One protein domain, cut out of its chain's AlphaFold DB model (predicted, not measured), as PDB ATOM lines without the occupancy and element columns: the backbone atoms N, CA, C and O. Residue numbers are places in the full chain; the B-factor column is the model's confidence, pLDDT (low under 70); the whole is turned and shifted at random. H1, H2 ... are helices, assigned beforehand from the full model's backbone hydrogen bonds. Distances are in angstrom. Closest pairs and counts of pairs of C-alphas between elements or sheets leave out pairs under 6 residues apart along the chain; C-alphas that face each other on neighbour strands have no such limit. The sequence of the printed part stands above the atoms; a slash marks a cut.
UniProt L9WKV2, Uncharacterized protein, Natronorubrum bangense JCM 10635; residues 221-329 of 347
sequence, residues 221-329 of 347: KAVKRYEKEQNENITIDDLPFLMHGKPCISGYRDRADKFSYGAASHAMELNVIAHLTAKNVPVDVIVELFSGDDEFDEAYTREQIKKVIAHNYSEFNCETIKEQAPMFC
ATOM      1  N   LYS A 221      50.526 -29.666 -43.395       67.38
ATOM      2  CA  LYS A 221      50.286 -28.242 -43.124       67.38
ATOM      3  C   LYS A 221      48.799 -27.896 -43.155       67.38
ATOM      4  O   LYS A 221      48.456 -26.842 -42.622       67.38
ATOM      5  N   ALA A 222      47.934 -28.736 -43.727       72.38
ATOM      6  CA  ALA A 222      46.493 -28.504 -43.737       72.38
ATOM      7  C   ALA A 222      45.923 -28.505 -42.320       72.38
ATOM      8  O   ALA A 222      45.176 -27.594 -41.993       72.38
ATOM      9  N   VAL A 223      46.372 -29.413 -41.445       77.19
ATOM     10  CA  VAL A 223      45.942 -29.449 -40.034       77.19
ATOM     11  C   VAL A 223      46.300 -28.146 -39.314       77.19
ATOM     12  O   VAL A 223      45.442 -27.507 -38.718       77.19
ATOM     13  N   LYS A 224      47.542 -27.669 -39.462       74.19
ATOM     14  CA  LYS A 224      47.988 -26.404 -38.848       74.19
ATOM     15  C   LYS A 224      47.315 -25.159 -39.429       74.19
ATOM     16  O   LYS A 224      47.263 -24.136 -38.749       74.19
ATOM     17  N   ARG A 225      46.896 -25.186 -40.700       83.12
ATOM     18  CA  ARG A 225      46.095 -24.103 -41.298       83.12
ATOM     19  C   ARG A 225      44.672 -24.154 -40.767       83.12
ATOM     20  O   ARG A 225      44.186 -23.140 -40.294       83.12
ATOM     21  N   TYR A 226      44.073 -25.339 -40.744       85.25
ATOM     22  CA  TYR A 226      42.740 -25.572 -40.213       85.25
ATOM     23  C   TYR A 226      42.614 -25.111 -38.759       85.25
ATOM     24  O   TYR A 226      41.729 -24.330 -38.446       85.25
ATOM     25  N   GLU A 227      43.557 -25.473 -37.886       84.25
ATOM     26  CA  GLU A 227      43.582 -25.014 -36.486       84.25
ATOM     27  C   GLU A 227      43.635 -23.479 -36.346       84.25
ATOM     28  O   GLU A 227      43.197 -22.941 -35.334       84.25
ATOM     29  N   LYS A 228      44.161 -22.760 -37.349       81.62
ATOM     30  CA  LYS A 228      44.210 -21.286 -37.375       81.62
ATOM     31  C   LYS A 228      43.000 -20.639 -38.047       81.62
ATOM     32  O   LYS A 228      42.742 -19.465 -37.808       81.62
ATOM     33  N   GLU A 229      42.340 -21.365 -38.941       83.19
ATOM     34  CA  GLU A 229      41.253 -20.877 -39.800       83.19
ATOM     35  C   GLU A 229      39.873 -21.363 -39.327       83.19
ATOM     36  O   GLU A 229      38.854 -20.874 -39.817       83.19
ATOM     37  N   GLN A 230      39.829 -22.294 -38.368       85.31
ATOM     38  CA  GLN A 230      38.602 -22.775 -37.745       85.31
ATOM     39  C   GLN A 230      37.795 -21.615 -37.157       85.31
ATOM     40  O   GLN A 230      38.333 -20.652 -36.605       85.31
ATOM     41  N   ASN A 231      36.475 -21.708 -37.267       85.44
ATOM     42  CA  ASN A 231      35.586 -20.687 -36.748       85.44
ATOM     43  C   ASN A 231      35.332 -20.933 -35.260       85.44
ATOM     44  O   ASN A 231      34.411 -21.658 -34.891       85.44
ATOM     45  N   GLU A 232      36.130 -20.287 -34.411       85.19
ATOM     46  CA  GLU A 232      36.041 -20.375 -32.945       85.19
ATOM     47  C   GLU A 232      34.679 -19.939 -32.368       85.19
ATOM     48  O   GLU A 232      34.398 -20.203 -31.204       85.19
ATOM     49  N   ASN A 233      33.818 -19.288 -33.162       85.56
ATOM     50  CA  ASN A 233      32.471 -18.909 -32.725       85.56
ATOM     51  C   ASN A 233      31.447 -20.044 -32.858       85.56
ATOM     52  O   ASN A 233      30.326 -19.878 -32.386       85.56
ATOM     53  N   ILE A 234      31.786 -21.144 -33.539       87.12
ATOM     54  CA  ILE A 234      30.900 -22.306 -33.650       87.12
ATOM     55  C   ILE A 234      31.020 -23.121 -32.368       87.12
ATOM     56  O   ILE A 234      32.117 -23.510 -31.976       87.12
ATOM     57  N   THR A 235      29.881 -23.417 -31.757       88.94
ATOM     58  CA  THR A 235      29.756 -24.234 -30.550       88.94
ATOM     59  C   THR A 235      28.928 -25.490 -30.823       88.94
ATOM     60  O   THR A 235      28.355 -25.658 -31.902       88.94
ATOM     61  N   ILE A 236      28.846 -26.393 -29.841       86.38
ATOM     62  CA  ILE A 236      28.070 -27.635 -29.961       86.38
ATOM     63  C   ILE A 236      26.580 -27.383 -30.269       86.38
ATOM     64  O   ILE A 236      25.942 -28.169 -30.981       86.38
ATOM     65  N   ASP A 237      26.042 -26.256 -29.796       86.25
ATOM     66  CA  ASP A 237      24.646 -25.849 -29.983       86.25
ATOM     67  C   ASP A 237      24.339 -25.436 -31.432       86.25
ATOM     68  O   ASP A 237      23.187 -25.501 -31.867       86.25
ATOM     69  N   ASP A 238      25.363 -25.076 -32.212       83.25
ATOM     70  CA  ASP A 238      25.224 -24.697 -33.620       83.25
ATOM     71  C   ASP A 238      25.178 -25.919 -34.554       83.25
ATOM     72  O   ASP A 238      24.682 -25.838 -35.684       83.25
ATOM     73  N   LEU A 239      25.660 -27.084 -34.100       84.50
ATOM     74  CA  LEU A 239      25.772 -28.283 -34.936       84.50
ATOM     75  C   LEU A 239      24.436 -28.791 -35.509       84.50
ATOM     76  O   LEU A 239      24.419 -29.137 -36.693       84.50
ATOM     77  N   PRO A 240      23.305 -28.825 -34.765       82.31
ATOM     78  CA  PRO A 240      22.007 -29.196 -35.335       82.31
ATOM     79  C   PRO A 240      21.630 -28.358 -36.561       82.31
ATOM     80  O   PRO A 240      21.122 -28.891 -37.546       82.31
ATOM     81  N   PHE A 241      21.920 -27.053 -36.533       82.75
ATOM     82  CA  PHE A 241      21.667 -26.166 -37.665       82.75
ATOM     83  C   PHE A 241      22.594 -26.487 -38.843       82.75
ATOM     84  O   PHE A 241      22.137 -26.589 -39.983       82.75
ATOM     85  N   LEU A 242      23.886 -26.709 -38.575       81.56
ATOM     86  CA  LEU A 242      24.865 -27.040 -39.614       81.56
ATOM     87  C   LEU A 242      24.553 -28.364 -40.328       81.56
ATOM     88  O   LEU A 242      24.846 -28.476 -41.520       81.56
ATOM     89  N   MET A 243      23.915 -29.312 -39.634       82.06
ATOM     90  CA  MET A 243      23.545 -30.638 -40.145       82.06
ATOM     91  C   MET A 243      22.099 -30.731 -40.670       82.06
ATOM     92  O   MET A 243      21.718 -31.775 -41.199       82.06
ATOM     93  N   HIS A 244      21.290 -29.666 -40.580       73.94
ATOM     94  CA  HIS A 244      19.846 -29.684 -40.878       73.94
ATOM     95  C   HIS A 244      19.491 -30.221 -42.282       73.94
ATOM     96  O   HIS A 244      18.463 -30.865 -42.467       73.94
ATOM     97  N   GLY A 245      20.343 -29.991 -43.285       68.94
ATOM     98  CA  GLY A 245      20.147 -30.491 -44.656       68.94
ATOM     99  C   GLY A 245      20.639 -31.924 -44.901       68.94
ATOM    100  O   GLY A 245      20.659 -32.369 -46.047       68.94
ATOM    101  N   LYS A 246      21.102 -32.630 -43.864       77.56
ATOM    102  CA  LYS A 246      21.738 -33.950 -43.958       77.56
ATOM    103  C   LYS A 246      21.118 -34.902 -42.922       77.56
ATOM    104  O   LYS A 246      21.738 -35.182 -41.894       77.56
ATOM    105  N   PRO A 247      19.910 -35.438 -43.180       74.00
ATOM    106  CA  PRO A 247      19.165 -36.252 -42.213       74.00
ATOM    107  C   PRO A 247      19.932 -37.499 -41.757       74.00
ATOM    108  O   PRO A 247      19.902 -37.845 -40.582       74.00
ATOM    109  N   CYS A 248      20.689 -38.120 -42.663       75.62
ATOM    110  CA  CYS A 248      21.549 -39.260 -42.363       75.62
ATOM    111  C   CYS A 248      22.702 -38.887 -41.373       75.62
ATOM    112  O   CYS A 248      23.037 -39.682 -40.500       75.62
ATOM    113  N   ILE A 249      23.267 -37.666 -41.436       82.31
ATOM    114  CA  ILE A 249      24.309 -37.176 -40.498       82.31
ATOM    115  C   ILE A 249      23.686 -36.782 -39.151       82.31
ATOM    116  O   ILE A 249      24.182 -37.185 -38.100       82.31
ATOM    117  N   SER A 250      22.572 -36.042 -39.169       78.62
ATOM    118  CA  SER A 250      21.868 -35.661 -37.937       78.62
ATOM    119  C   SER A 250      21.360 -36.888 -37.178       78.62
ATOM    120  O   SER A 250      21.498 -36.955 -35.963       78.62
ATOM    121  N   GLY A 251      20.824 -37.884 -37.888       79.38
ATOM    122  CA  GLY A 251      20.349 -39.127 -37.287       79.38
ATOM    123  C   GLY A 251      21.468 -39.965 -36.669       79.38
ATOM    124  O   GLY A 251      21.234 -40.623 -35.664       79.38
ATOM    125  N   TYR A 252      22.690 -39.918 -37.214       83.56
ATOM    126  CA  TYR A 252      23.839 -40.621 -36.634       83.56
ATOM    127  C   TYR A 252      24.181 -40.118 -35.227       83.56
ATOM    128  O   TYR A 252      24.441 -40.927 -34.341       83.56
ATOM    129  N   ARG A 253      24.124 -38.798 -34.994       80.50
ATOM    130  CA  ARG A 253      24.393 -38.187 -33.679       80.50
ATOM    131  C   ARG A 253      23.514 -38.782 -32.576       80.50
ATOM    132  O   ARG A 253      24.021 -39.105 -31.500       80.50
ATOM    133  N   ASP A 254      22.220 -38.892 -32.857       79.75
ATOM    134  CA  ASP A 254      21.182 -39.177 -31.860       79.75
ATOM    135  C   ASP A 254      20.973 -40.682 -31.620       79.75
ATOM    136  O   ASP A 254      20.169 -41.083 -30.775       79.75
ATOM    137  N   ARG A 255      21.694 -41.536 -32.355       82.25
ATOM    138  CA  ARG A 255      21.621 -42.990 -32.212       82.25
ATOM    139  C   ARG A 255      22.482 -43.497 -31.063       82.25
ATOM    140  O   ARG A 255      23.646 -43.132 -30.941       82.25
ATOM    141  N   ALA A 256      21.904 -44.395 -30.268       80.50
ATOM    142  CA  ALA A 256      22.577 -45.053 -29.147       80.50
ATOM    143  C   ALA A 256      23.489 -46.220 -29.573       80.50
ATOM    144  O   ALA A 256      24.282 -46.696 -28.780       80.50
ATOM    145  N   ASP A 257      23.343 -46.707 -30.804       80.38
ATOM    146  CA  ASP A 257      24.087 -47.833 -31.383       80.38
ATOM    147  C   ASP A 257      25.060 -47.369 -32.482       80.38
ATOM    148  O   ASP A 257      25.485 -48.151 -33.334       80.38
ATOM    149  N   LYS A 258      25.384 -46.070 -32.512       82.25
ATOM    150  CA  LYS A 258      26.116 -45.437 -33.617       82.25
ATOM    151  C   LYS A 258      27.518 -46.002 -33.824       82.25
ATOM    152  O   LYS A 258      27.946 -46.061 -34.971       82.25
ATOM    153  N   PHE A 259      28.178 -46.520 -32.787       80.31
ATOM    154  CA  PHE A 259      29.500 -47.159 -32.885       80.31
ATOM    155  C   PHE A 259      29.464 -48.694 -33.002       80.31
ATOM    156  O   PHE A 259      30.465 -49.322 -33.352       80.31
ATOM    157  N   SER A 260      28.291 -49.311 -32.849       77.50
ATOM    158  CA  SER A 260      28.164 -50.765 -32.705       77.50
ATOM    159  C   SER A 260      28.148 -51.552 -34.030       77.50
ATOM    160  O   SER A 260      27.982 -52.773 -34.022       77.50
ATOM    161  N   TYR A 261      28.323 -50.888 -35.181       73.94
ATOM    162  CA  TYR A 261      28.255 -51.497 -36.520       73.94
ATOM    163  C   TYR A 261      29.607 -51.560 -37.253       73.94
ATOM    164  O   TYR A 261      29.650 -51.748 -38.473       73.94
ATOM    165  N   GLY A 262      30.723 -51.430 -36.529       75.31
ATOM    166  CA  GLY A 262      32.073 -51.628 -37.068       75.31
ATOM    167  C   GLY A 262      32.384 -50.704 -38.249       75.31
ATOM    168  O   GLY A 262      32.330 -49.483 -38.120       75.31
ATOM    169  N   ALA A 263      32.692 -51.273 -39.420       65.50
ATOM    170  CA  ALA A 263      33.072 -50.506 -40.612       65.50
ATOM    171  C   ALA A 263      32.011 -49.479 -41.051       65.50
ATOM    172  O   ALA A 263      32.359 -48.393 -41.509       65.50
ATOM    173  N   ALA A 264      30.724 -49.782 -40.866       71.44
ATOM    174  CA  ALA A 264      29.655 -48.855 -41.216       71.44
ATOM    175  C   ALA A 264      29.567 -47.657 -40.256       71.44
ATOM    176  O   ALA A 264      29.320 -46.532 -40.689       71.44
ATOM    177  N   SER A 265      29.803 -47.895 -38.962       77.94
ATOM    178  CA  SER A 265      29.922 -46.839 -37.951       77.94
ATOM    179  C   SER A 265      31.099 -45.928 -38.268       77.94
ATOM    180  O   SER A 265      30.957 -44.710 -38.294       77.94
ATOM    181  N   HIS A 266      32.237 -46.525 -38.620       78.31
ATOM    182  CA  HIS A 266      33.427 -45.781 -39.008       78.31
ATOM    183  C   HIS A 266      33.214 -44.934 -40.278       78.31
ATOM    184  O   HIS A 266      33.592 -43.765 -40.313       78.31
ATOM    185  N   ALA A 267      32.554 -45.478 -41.307       75.38
ATOM    186  CA  ALA A 267      32.230 -44.726 -42.521       75.38
ATOM    187  C   ALA A 267      31.332 -43.509 -42.227       75.38
ATOM    188  O   ALA A 267      31.539 -42.429 -42.786       75.38
ATOM    189  N   MET A 268      30.360 -43.658 -41.323       83.62
ATOM    190  CA  MET A 268      29.511 -42.548 -40.888       83.62
ATOM    191  C   MET A 268      30.254 -41.528 -40.030       83.62
ATOM    192  O   MET A 268      30.063 -40.332 -40.237       83.62
ATOM    193  N   GLU A 269      31.119 -41.972 -39.118       83.75
ATOM    194  CA  GLU A 269      31.993 -41.102 -38.328       83.75
ATOM    195  C   GLU A 269      32.847 -40.215 -39.246       83.75
ATOM    196  O   GLU A 269      32.817 -38.990 -39.123       83.75
ATOM    197  N   LEU A 270      33.522 -40.807 -40.238       82.38
ATOM    198  CA  LEU A 270      34.311 -40.063 -41.223       82.38
ATOM    199  C   LEU A 270      33.463 -39.087 -42.041       82.38
ATOM    200  O   LEU A 270      33.892 -37.958 -42.276       82.38
ATOM    201  N   ASN A 271      32.258 -39.489 -42.450       85.81
ATOM    202  CA  ASN A 271      31.355 -38.622 -43.201       85.81
ATOM    203  C   ASN A 271      30.889 -37.411 -42.373       85.81
ATOM    204  O   ASN A 271      30.860 -36.284 -42.874       85.81
ATOM    205  N   VAL A 272      30.558 -37.623 -41.095       88.44
ATOM    206  CA  VAL A 272      30.189 -36.548 -40.159       88.44
ATOM    207  C   VAL A 272      31.369 -35.597 -39.969       88.44
ATOM    208  O   VAL A 272      31.200 -34.384 -40.099       88.44
ATOM    209  N   ILE A 273      32.570 -36.132 -39.726       89.19
ATOM    210  CA  ILE A 273      33.787 -35.330 -39.579       89.19
ATOM    211  C   ILE A 273      34.032 -34.504 -40.848       89.19
ATOM    212  O   ILE A 273      34.160 -33.289 -40.741       89.19
ATOM    213  N   ALA A 274      34.012 -35.119 -42.036       82.31
ATOM    214  CA  ALA A 274      34.217 -34.436 -43.317       82.31
ATOM    215  C   ALA A 274      33.219 -33.288 -43.540       82.31
ATOM    216  O   ALA A 274      33.605 -32.184 -43.940       82.31
ATOM    217  N   HIS A 275      31.944 -33.518 -43.219       86.81
ATOM    218  CA  HIS A 275      30.894 -32.508 -43.320       86.81
ATOM    219  C   HIS A 275      31.137 -31.301 -42.398       86.81
ATOM    220  O   HIS A 275      30.963 -30.151 -42.812       86.81
ATOM    221  N   LEU A 276      31.550 -31.546 -41.152       89.62
ATOM    222  CA  LEU A 276      31.815 -30.491 -40.174       89.62
ATOM    223  C   LEU A 276      33.134 -29.765 -40.463       89.62
ATOM    224  O   LEU A 276      33.189 -28.537 -40.373       89.62
ATOM    225  N   THR A 277      34.169 -30.480 -40.908       88.19
ATOM    226  CA  THR A 277      35.433 -29.859 -41.315       88.19
ATOM    227  C   THR A 277      35.260 -28.957 -42.531       88.19
ATOM    228  O   THR A 277      35.808 -27.860 -42.561       88.19
ATOM    229  N   ALA A 278      34.410 -29.332 -43.494       84.06
ATOM    230  CA  ALA A 278      34.084 -28.476 -44.640       84.06
ATOM    231  C   ALA A 278      33.397 -27.152 -44.241       84.06
ATOM    232  O   ALA A 278      33.376 -26.196 -45.018       84.06
ATOM    233  N   LYS A 279      32.840 -27.080 -43.026       86.62
ATOM    234  CA  LYS A 279      32.210 -25.887 -42.442       86.62
ATOM    235  C   LYS A 279      33.118 -25.159 -41.441       86.62
ATOM    236  O   LYS A 279      32.650 -24.234 -40.779       86.62
ATOM    237  N   ASN A 280      34.396 -25.540 -41.352       87.81
ATOM    238  CA  ASN A 280      35.395 -24.974 -40.440       87.81
ATOM    239  C   ASN A 280      34.991 -25.058 -38.956       87.81
ATOM    240  O   ASN A 280      35.265 -24.138 -38.183       87.81
ATOM    241  N   VAL A 281      34.315 -26.138 -38.553       89.44
ATOM    242  CA  VAL A 281      33.932 -26.376 -37.151       89.44
ATOM    243  C   VAL A 281      35.176 -26.703 -36.306       89.44
ATOM    244  O   VAL A 281      35.979 -27.536 -36.730       89.44
ATOM    245  N   PRO A 282      35.363 -26.109 -35.113       93.44
ATOM    246  CA  PRO A 282      36.538 -26.391 -34.295       93.44
ATOM    247  C   PRO A 282      36.706 -27.874 -33.958       93.44
ATOM    248  O   PRO A 282      35.724 -28.563 -33.678       93.44
ATOM    249  N   VAL A 283      37.953 -28.363 -33.937       89.56
ATOM    250  CA  VAL A 283      38.257 -29.784 -33.664       89.56
ATOM    251  C   VAL A 283      37.626 -30.243 -32.350       89.56
ATOM    252  O   VAL A 283      36.992 -31.292 -32.314       89.56
ATOM    253  N   ASP A 284      37.745 -29.439 -31.293       90.44
ATOM    254  CA  ASP A 284      37.199 -29.782 -29.977       90.44
ATOM    255  C   ASP A 284      35.666 -29.872 -29.977       90.44
ATOM    256  O   ASP A 284      35.111 -30.716 -29.285       90.44
ATOM    257  N   VAL A 285      34.983 -29.091 -30.819       90.06
ATOM    258  CA  VAL A 285      33.518 -29.141 -30.972       90.06
ATOM    259  C   VAL A 285      33.086 -30.393 -31.743       90.06
ATOM    260  O   VAL A 285      32.066 -31.003 -31.421       90.06
ATOM    261  N   ILE A 286      33.872 -30.823 -32.739       90.75
ATOM    262  CA  ILE A 286      33.645 -32.098 -33.441       90.75
ATOM    263  C   ILE A 286      33.859 -33.278 -32.482       90.75
ATOM    264  O   ILE A 286      33.077 -34.219 -32.494       90.75
ATOM    265  N   VAL A 287      34.887 -33.228 -31.634       89.69
ATOM    266  CA  VAL A 287      35.142 -34.245 -30.600       89.69
ATOM    267  C   VAL A 287      33.996 -34.282 -29.582       89.69
ATOM    268  O   VAL A 287      33.490 -35.357 -29.261       89.69
ATOM    269  N   GLU A 288      33.538 -33.117 -29.119       88.81
ATOM    270  CA  GLU A 288      32.436 -32.995 -28.161       88.81
ATOM    271  C   GLU A 288      31.141 -33.636 -28.685       88.81
ATOM    272  O   GLU A 288      30.438 -34.298 -27.920       88.81
ATOM    273  N   LEU A 289      30.869 -33.554 -29.995       87.25
ATOM    274  CA  LEU A 289      29.721 -34.215 -30.632       87.25
ATOM    275  C   LEU A 289      29.666 -35.729 -30.368       87.25
ATOM    276  O   LEU A 289      28.575 -36.293 -30.257       87.25
ATOM    277  N   PHE A 290      30.824 -36.385 -30.276       84.38
ATOM    278  CA  PHE A 290      30.928 -37.831 -30.081       84.38
ATOM    279  C   PHE A 290      31.104 -38.238 -28.611       84.38
ATOM    280  O   PHE A 290      30.832 -39.384 -28.269       84.38
ATOM    281  N   SER A 291      31.450 -37.290 -27.734       80.38
ATOM    282  CA  SER A 291      31.852 -37.519 -26.334       80.38
ATOM    283  C   SER A 291      30.785 -38.069 -25.373       80.38
ATOM    284  O   SER A 291      31.085 -38.338 -24.212       80.38
ATOM    285  N   GLY A 292      29.543 -38.239 -25.829       68.81
ATOM    286  CA  GLY A 292      28.414 -38.703 -25.013       68.81
ATOM    287  C   GLY A 292      28.127 -40.208 -25.067       68.81
ATOM    288  O   GLY A 292      27.073 -40.612 -24.582       68.81
ATOM    289  N   ASP A 293      28.990 -41.009 -25.694       72.50
ATOM    290  CA  ASP A 293      28.802 -42.452 -25.895       72.50
ATOM    291  C   ASP A 293      29.864 -43.265 -25.132       72.50
ATOM    292  O   ASP A 293      31.025 -42.867 -25.085       72.50
ATOM    293  N   ASP A 294      29.482 -44.400 -24.542       71.81
ATOM    294  CA  ASP A 294      30.396 -45.251 -23.763       71.81
ATOM    295  C   ASP A 294      31.453 -45.938 -24.651       71.81
ATOM    296  O   ASP A 294      32.523 -46.309 -24.165       71.81
ATOM    297  N   GLU A 295      31.174 -46.099 -25.951       69.81
ATOM    298  CA  GLU A 295      32.098 -46.682 -26.938       69.81
ATOM    299  C   GLU A 295      33.018 -45.632 -27.597       69.81
ATOM    300  O   GLU A 295      33.807 -45.963 -28.483       69.81
ATOM    301  N   PHE A 296      32.938 -44.365 -27.179       80.19
ATOM    302  CA  PHE A 296      33.736 -43.275 -27.735       80.19
ATOM    303  C   PHE A 296      35.206 -43.311 -27.282       80.19
ATOM    304  O   PHE A 296      35.510 -43.318 -26.089       80.19
ATOM    305  N   ASP A 297      36.126 -43.221 -28.248       79.31
ATOM    306  CA  ASP A 297      37.559 -43.022 -28.016       79.31
ATOM    307  C   ASP A 297      38.003 -41.657 -28.567       79.31
ATOM    308  O   ASP A 297      38.139 -41.447 -29.776       79.31
ATOM    309  N   GLU A 298      38.264 -40.715 -27.657       82.56
ATOM    310  CA  GLU A 298      38.698 -39.359 -28.003       82.56
ATOM    311  C   GLU A 298      40.010 -39.336 -28.802       82.56
ATOM    312  O   GLU A 298      40.154 -38.535 -29.731       82.56
ATOM    313  N   ALA A 299      40.981 -40.184 -28.449       76.50
ATOM    314  CA  ALA A 299      42.281 -40.195 -29.108       76.50
ATOM    315  C   ALA A 299      42.138 -40.671 -30.557       76.50
ATOM    316  O   ALA A 299      42.680 -40.041 -31.471       76.50
ATOM    317  N   TYR A 300      41.342 -41.721 -30.755       78.75
ATOM    318  CA  TYR A 300      41.007 -42.243 -32.072       78.75
ATOM    319  C   TYR A 300      40.272 -41.204 -32.928       78.75
ATOM    320  O   TYR A 300      40.726 -40.880 -34.027       78.75
ATOM    321  N   THR A 301      39.188 -40.604 -32.427       81.44
ATOM    322  CA  THR A 301      38.410 -39.620 -33.199       81.44
ATOM    323  C   THR A 301      39.241 -38.379 -33.545       81.44
ATOM    324  O   THR A 301      39.169 -37.878 -34.669       81.44
ATOM    325  N   ARG A 302      40.117 -37.904 -32.645       86.69
ATOM    326  CA  ARG A 302      41.062 -36.813 -32.957       86.69
ATOM    327  C   ARG A 302      42.028 -37.180 -34.082       86.69
ATOM    328  O   ARG A 302      42.375 -36.318 -34.891       86.69
ATOM    329  N   GLU A 303      42.472 -38.431 -34.149       77.44
ATOM    330  CA  GLU A 303      43.297 -38.924 -35.253       77.44
ATOM    331  C   GLU A 303      42.516 -38.954 -36.576       77.44
ATOM    332  O   GLU A 303      43.031 -38.503 -37.602       77.44
ATOM    333  N   GLN A 304      41.252 -39.384 -36.551       78.31
ATOM    334  CA  GLN A 304      40.386 -39.377 -37.734       78.31
ATOM    335  C   GLN A 304      40.118 -37.959 -38.253       78.31
ATOM    336  O   GLN A 304      40.199 -37.720 -39.457       78.31
ATOM    337  N   ILE A 305      39.901 -36.985 -37.363       85.12
ATOM    338  CA  ILE A 305      39.768 -35.567 -37.735       85.12
ATOM    339  C   ILE A 305      41.035 -35.064 -38.433       85.12
ATOM    340  O   ILE A 305      40.955 -34.435 -39.491       85.12
ATOM    341  N   LYS A 306      42.220 -35.390 -37.901       82.06
ATOM    342  CA  LYS A 306      43.495 -35.038 -38.546       82.06
ATOM    343  C   LYS A 306      43.619 -35.662 -39.929       82.06
ATOM    344  O   LYS A 306      44.033 -34.964 -40.849       82.06
ATOM    345  N   LYS A 307      43.246 -36.935 -40.086       75.25
ATOM    346  CA  LYS A 307      43.253 -37.634 -41.379       75.25
ATOM    347  C   LYS A 307      42.316 -36.954 -42.375       75.25
ATOM    348  O   LYS A 307      42.759 -36.604 -43.462       75.25
ATOM    349  N   VAL A 308      41.074 -36.669 -41.988       80.50
ATOM    350  CA  VAL A 308      40.097 -35.968 -42.838       80.50
ATOM    351  C   VAL A 308      40.620 -34.609 -43.302       80.50
ATOM    352  O   VAL A 308      40.532 -34.299 -44.487       80.50
ATOM    353  N   ILE A 309      41.212 -33.816 -42.404       78.62
ATOM    354  CA  ILE A 309      41.760 -32.496 -42.747       78.62
ATOM    355  C   ILE A 309      43.003 -32.624 -43.635       78.62
ATOM    356  O   ILE A 309      43.104 -31.956 -44.665       78.62
ATOM    357  N   ALA A 310      43.958 -33.476 -43.252       68.50
ATOM    358  CA  ALA A 310      45.219 -33.651 -43.970       68.50
ATOM    359  C   ALA A 310      44.999 -34.210 -45.378       68.50
ATOM    360  O   ALA A 310      45.671 -33.799 -46.320       68.50
ATOM    361  N   HIS A 311      44.024 -35.101 -45.527       63.03
ATOM    362  CA  HIS A 311      43.614 -35.666 -46.801       63.03
ATOM    363  C   HIS A 311      42.410 -34.945 -47.415       63.03
ATOM    364  O   HIS A 311      41.811 -35.489 -48.334       63.03
ATOM    365  N   ASN A 312      42.022 -33.759 -46.937       69.94
ATOM    366  CA  ASN A 312      40.914 -32.971 -47.487       69.94
ATOM    367  C   ASN A 312      39.694 -33.826 -47.913       69.94
ATOM    368  O   ASN A 312      39.207 -33.707 -49.045       69.94
ATOM    369  N   TYR A 313      39.274 -34.773 -47.064       69.44
ATOM    370  CA  TYR A 313      38.196 -35.696 -47.413       69.44
ATOM    371  C   TYR A 313      36.907 -34.910 -47.623       69.44
ATOM    372  O   TYR A 313      36.531 -34.055 -46.823       69.44
ATOM    373  N   SER A 314      36.241 -35.193 -48.737       72.50
ATOM    374  CA  SER A 314      34.921 -34.641 -49.015       72.50
ATOM    375  C   SER A 314      33.857 -35.454 -48.290       72.50
ATOM    376  O   SER A 314      34.043 -36.648 -48.053       72.50
ATOM    377  N   GLU A 315      32.731 -34.813 -47.980       74.94
ATOM    378  CA  GLU A 315      31.549 -35.530 -47.507       74.94
ATOM    379  C   GLU A 315      31.169 -36.648 -48.488       74.94
ATOM    380  O   GLU A 315      31.247 -36.493 -49.712       74.94
ATOM    381  N   PHE A 316      30.770 -37.793 -47.945       73.62
ATOM    382  CA  PHE A 316      30.336 -38.925 -48.748       73.62
ATOM    383  C   PHE A 316      28.959 -38.614 -49.330       73.62
ATOM    384  O   PHE A 316      28.073 -38.069 -48.661       73.62
ATOM    385  N   ASN A 317      28.765 -38.966 -50.599       74.31
ATOM    386  CA  ASN A 317      27.457 -38.830 -51.219       74.31
ATOM    387  C   ASN A 317      26.492 -39.901 -50.673       74.31
ATOM    388  O   ASN A 317      26.883 -40.870 -50.017       74.31
ATOM    389  N   CYS A 318      25.199 -39.722 -50.936       69.69
ATOM    390  CA  CYS A 318      24.181 -40.611 -50.382       69.69
ATOM    391  C   CYS A 318      24.258 -42.040 -50.937       69.69
ATOM    392  O   CYS A 318      23.868 -42.968 -50.238       69.69
ATOM    393  N   GLU A 319      24.770 -42.235 -52.153       70.06
ATOM    394  CA  GLU A 319      24.973 -43.570 -52.727       70.06
ATOM    395  C   GLU A 319      26.068 -44.327 -51.968       70.06
ATOM    396  O   GLU A 319      25.860 -45.471 -51.574       70.06
ATOM    397  N   THR A 320      27.180 -43.657 -51.655       70.94
ATOM    398  CA  THR A 320      28.275 -44.212 -50.851       70.94
ATOM    399  C   THR A 320      27.803 -44.611 -49.457       70.94
ATOM    400  O   THR A 320      28.137 -45.696 -48.987       70.94
ATOM    401  N   ILE A 321      26.976 -43.790 -48.802       74.88
ATOM    402  CA  ILE A 321      26.415 -44.143 -47.488       74.88
ATOM    403  C   ILE A 321      25.415 -45.301 -47.597       74.88
ATOM    404  O   ILE A 321      25.444 -46.196 -46.758       74.88
ATOM    405  N   LYS A 322      24.582 -45.348 -48.645       75.75
ATOM    406  CA  LYS A 322      23.671 -46.483 -48.884       75.75
ATOM    407  C   LYS A 322      24.424 -47.798 -49.090       75.75
ATOM    408  O   LYS A 322      23.933 -48.840 -48.674       75.75
ATOM    409  N   GLU A 323      25.596 -47.756 -49.714       73.88
ATOM    410  CA  GLU A 323      26.427 -48.936 -49.957       73.88
ATOM    411  C   GLU A 323      27.217 -49.364 -48.710       73.88
ATOM    412  O   GLU A 323      27.206 -50.537 -48.343       73.88
ATOM    413  N   GLN A 324      27.880 -48.421 -48.034       69.62
ATOM    414  CA  GLN A 324      28.833 -48.718 -46.955       69.62
ATOM    415  C   GLN A 324      28.204 -48.728 -45.558       69.62
ATOM    416  O   GLN A 324      28.703 -49.390 -44.650       69.62
ATOM    417  N   ALA A 325      27.113 -47.990 -45.377       77.62
ATOM    418  CA  ALA A 325      26.469 -47.747 -44.095       77.62
ATOM    419  C   ALA A 325      24.924 -47.784 -44.195       77.62
ATOM    420  O   ALA A 325      24.244 -46.891 -43.678       77.62
ATOM    421  N   PRO A 326      24.329 -48.824 -44.820       79.50
ATOM    422  CA  PRO A 326      22.894 -48.870 -45.118       79.50
ATOM    423  C   PRO A 326      22.004 -48.768 -43.876       79.50
ATOM    424  O   PRO A 326      20.913 -48.214 -43.944       79.50
ATOM    425  N   MET A 327      22.463 -49.265 -42.724       76.81
ATOM    426  CA  MET A 327      21.736 -49.175 -41.455       76.81
ATOM    427  C   MET A 327      21.578 -47.739 -40.952       76.81
ATOM    428  O   MET A 327      20.672 -47.491 -40.162       76.81
ATOM    429  N   PHE A 328      22.439 -46.812 -41.381       77.75
ATOM    430  CA  PHE A 328      22.394 -45.393 -41.024       77.75
ATOM    431  C   PHE A 328      21.669 -44.535 -42.068       77.75
ATOM    432  O   PHE A 328      21.366 -43.370 -41.808       77.75
ATOM    433  N   CYS A 329      21.316 -45.117 -43.217       70.69
ATOM    434  CA  CYS A 329      20.345 -44.526 -44.121       70.69
ATOM    435  C   CYS A 329      18.934 -44.710 -43.554       70.69
ATOM    436  O   CYS A 329      18.369 -45.800 -43.615       70.69
TER     437      CYS A 329
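This is residues 221 to 329 of the 347 residues of an uncharacterized protein of Natronorubrum bangense JCM 10635 (UniProt L9WKV2). What would one see first? A rounded, compact clump of mostly crossed helices is gathered round the longest one, H4, with H3 and H6 crossing it on opposite sides and H7 along its first part. H5 packs on H6 and H2, H2 adjoins H3 and H5, and H1 sits at one end of the long axis, on the last residues of H6. What are its size and make-up? The printed part has 109 residues with seven named helices, H1 to H7 in chain order, and no named strand: all helix. The radius of gyration of the C-alphas is 13.0 A, and the spans are 36 by 28 by 25 A.

What does the longest helix touch? H4, residues 263 to 277, touches H6, residues 298 to 310, at a steep tilt of 60 degrees, the same way; H6 uses residues 304 to 309 alone, and the closest C-alphas, of Ala 274 and Val 308, are 6.1 A apart. With residues 268 to 272 alone H4 touches H3, residues 247 to 254, about perpendicular at 76 degrees, closest at the C-alphas of Ile 249 and Val 272, 5.9 A. With residues 263 to 268 alone it touches H7, residues 318 to 324, opposite ways at a shallow tilt of 34 degrees, only just short of steep, closest at the C-alphas of Ala 264 and Gln 324, 5.8 A. What comes further out? H5, residues 283 to 290, touches H6, with the C-alphas of Val 287 and Glu 298 closest at 6.7 A, and H2, residues 236 to 243, with those of Ile 236 and Val 285 closest at 5.7 A. H2 and H3 only just touch, with 3 pairs of C-alphas within 8 A, and only at the corner, closest at Met 243 and Ser 250, 5.7 A. H1, residues 221 to 229, touches H6 at residues 306 to 310 alone, with the C-alphas of Ala 222 and Ala 310 closest at 5.3 A. How do the backbones run? Every O i to N i+4 pair is within hydrogen-bond range in H4, H6 and H7, against 4 of 5 in H1, 2 of 4 in H2 and in H3, and 3 of 4 in H5.

Where do the helices begin and end? H1 begins at C-alpha 221, (50.286, -28.242, -43.124), and H7 ends at C-alpha 324, (28.833, -48.718, -46.955). Which are long? H4 measures 20.8 A from first to last C-alpha and H6 18.2 A.

Is the printed part whole? It has no cut, and no link is long. Where is confidence low? Eleven residues are under 70, among them 310 to 313.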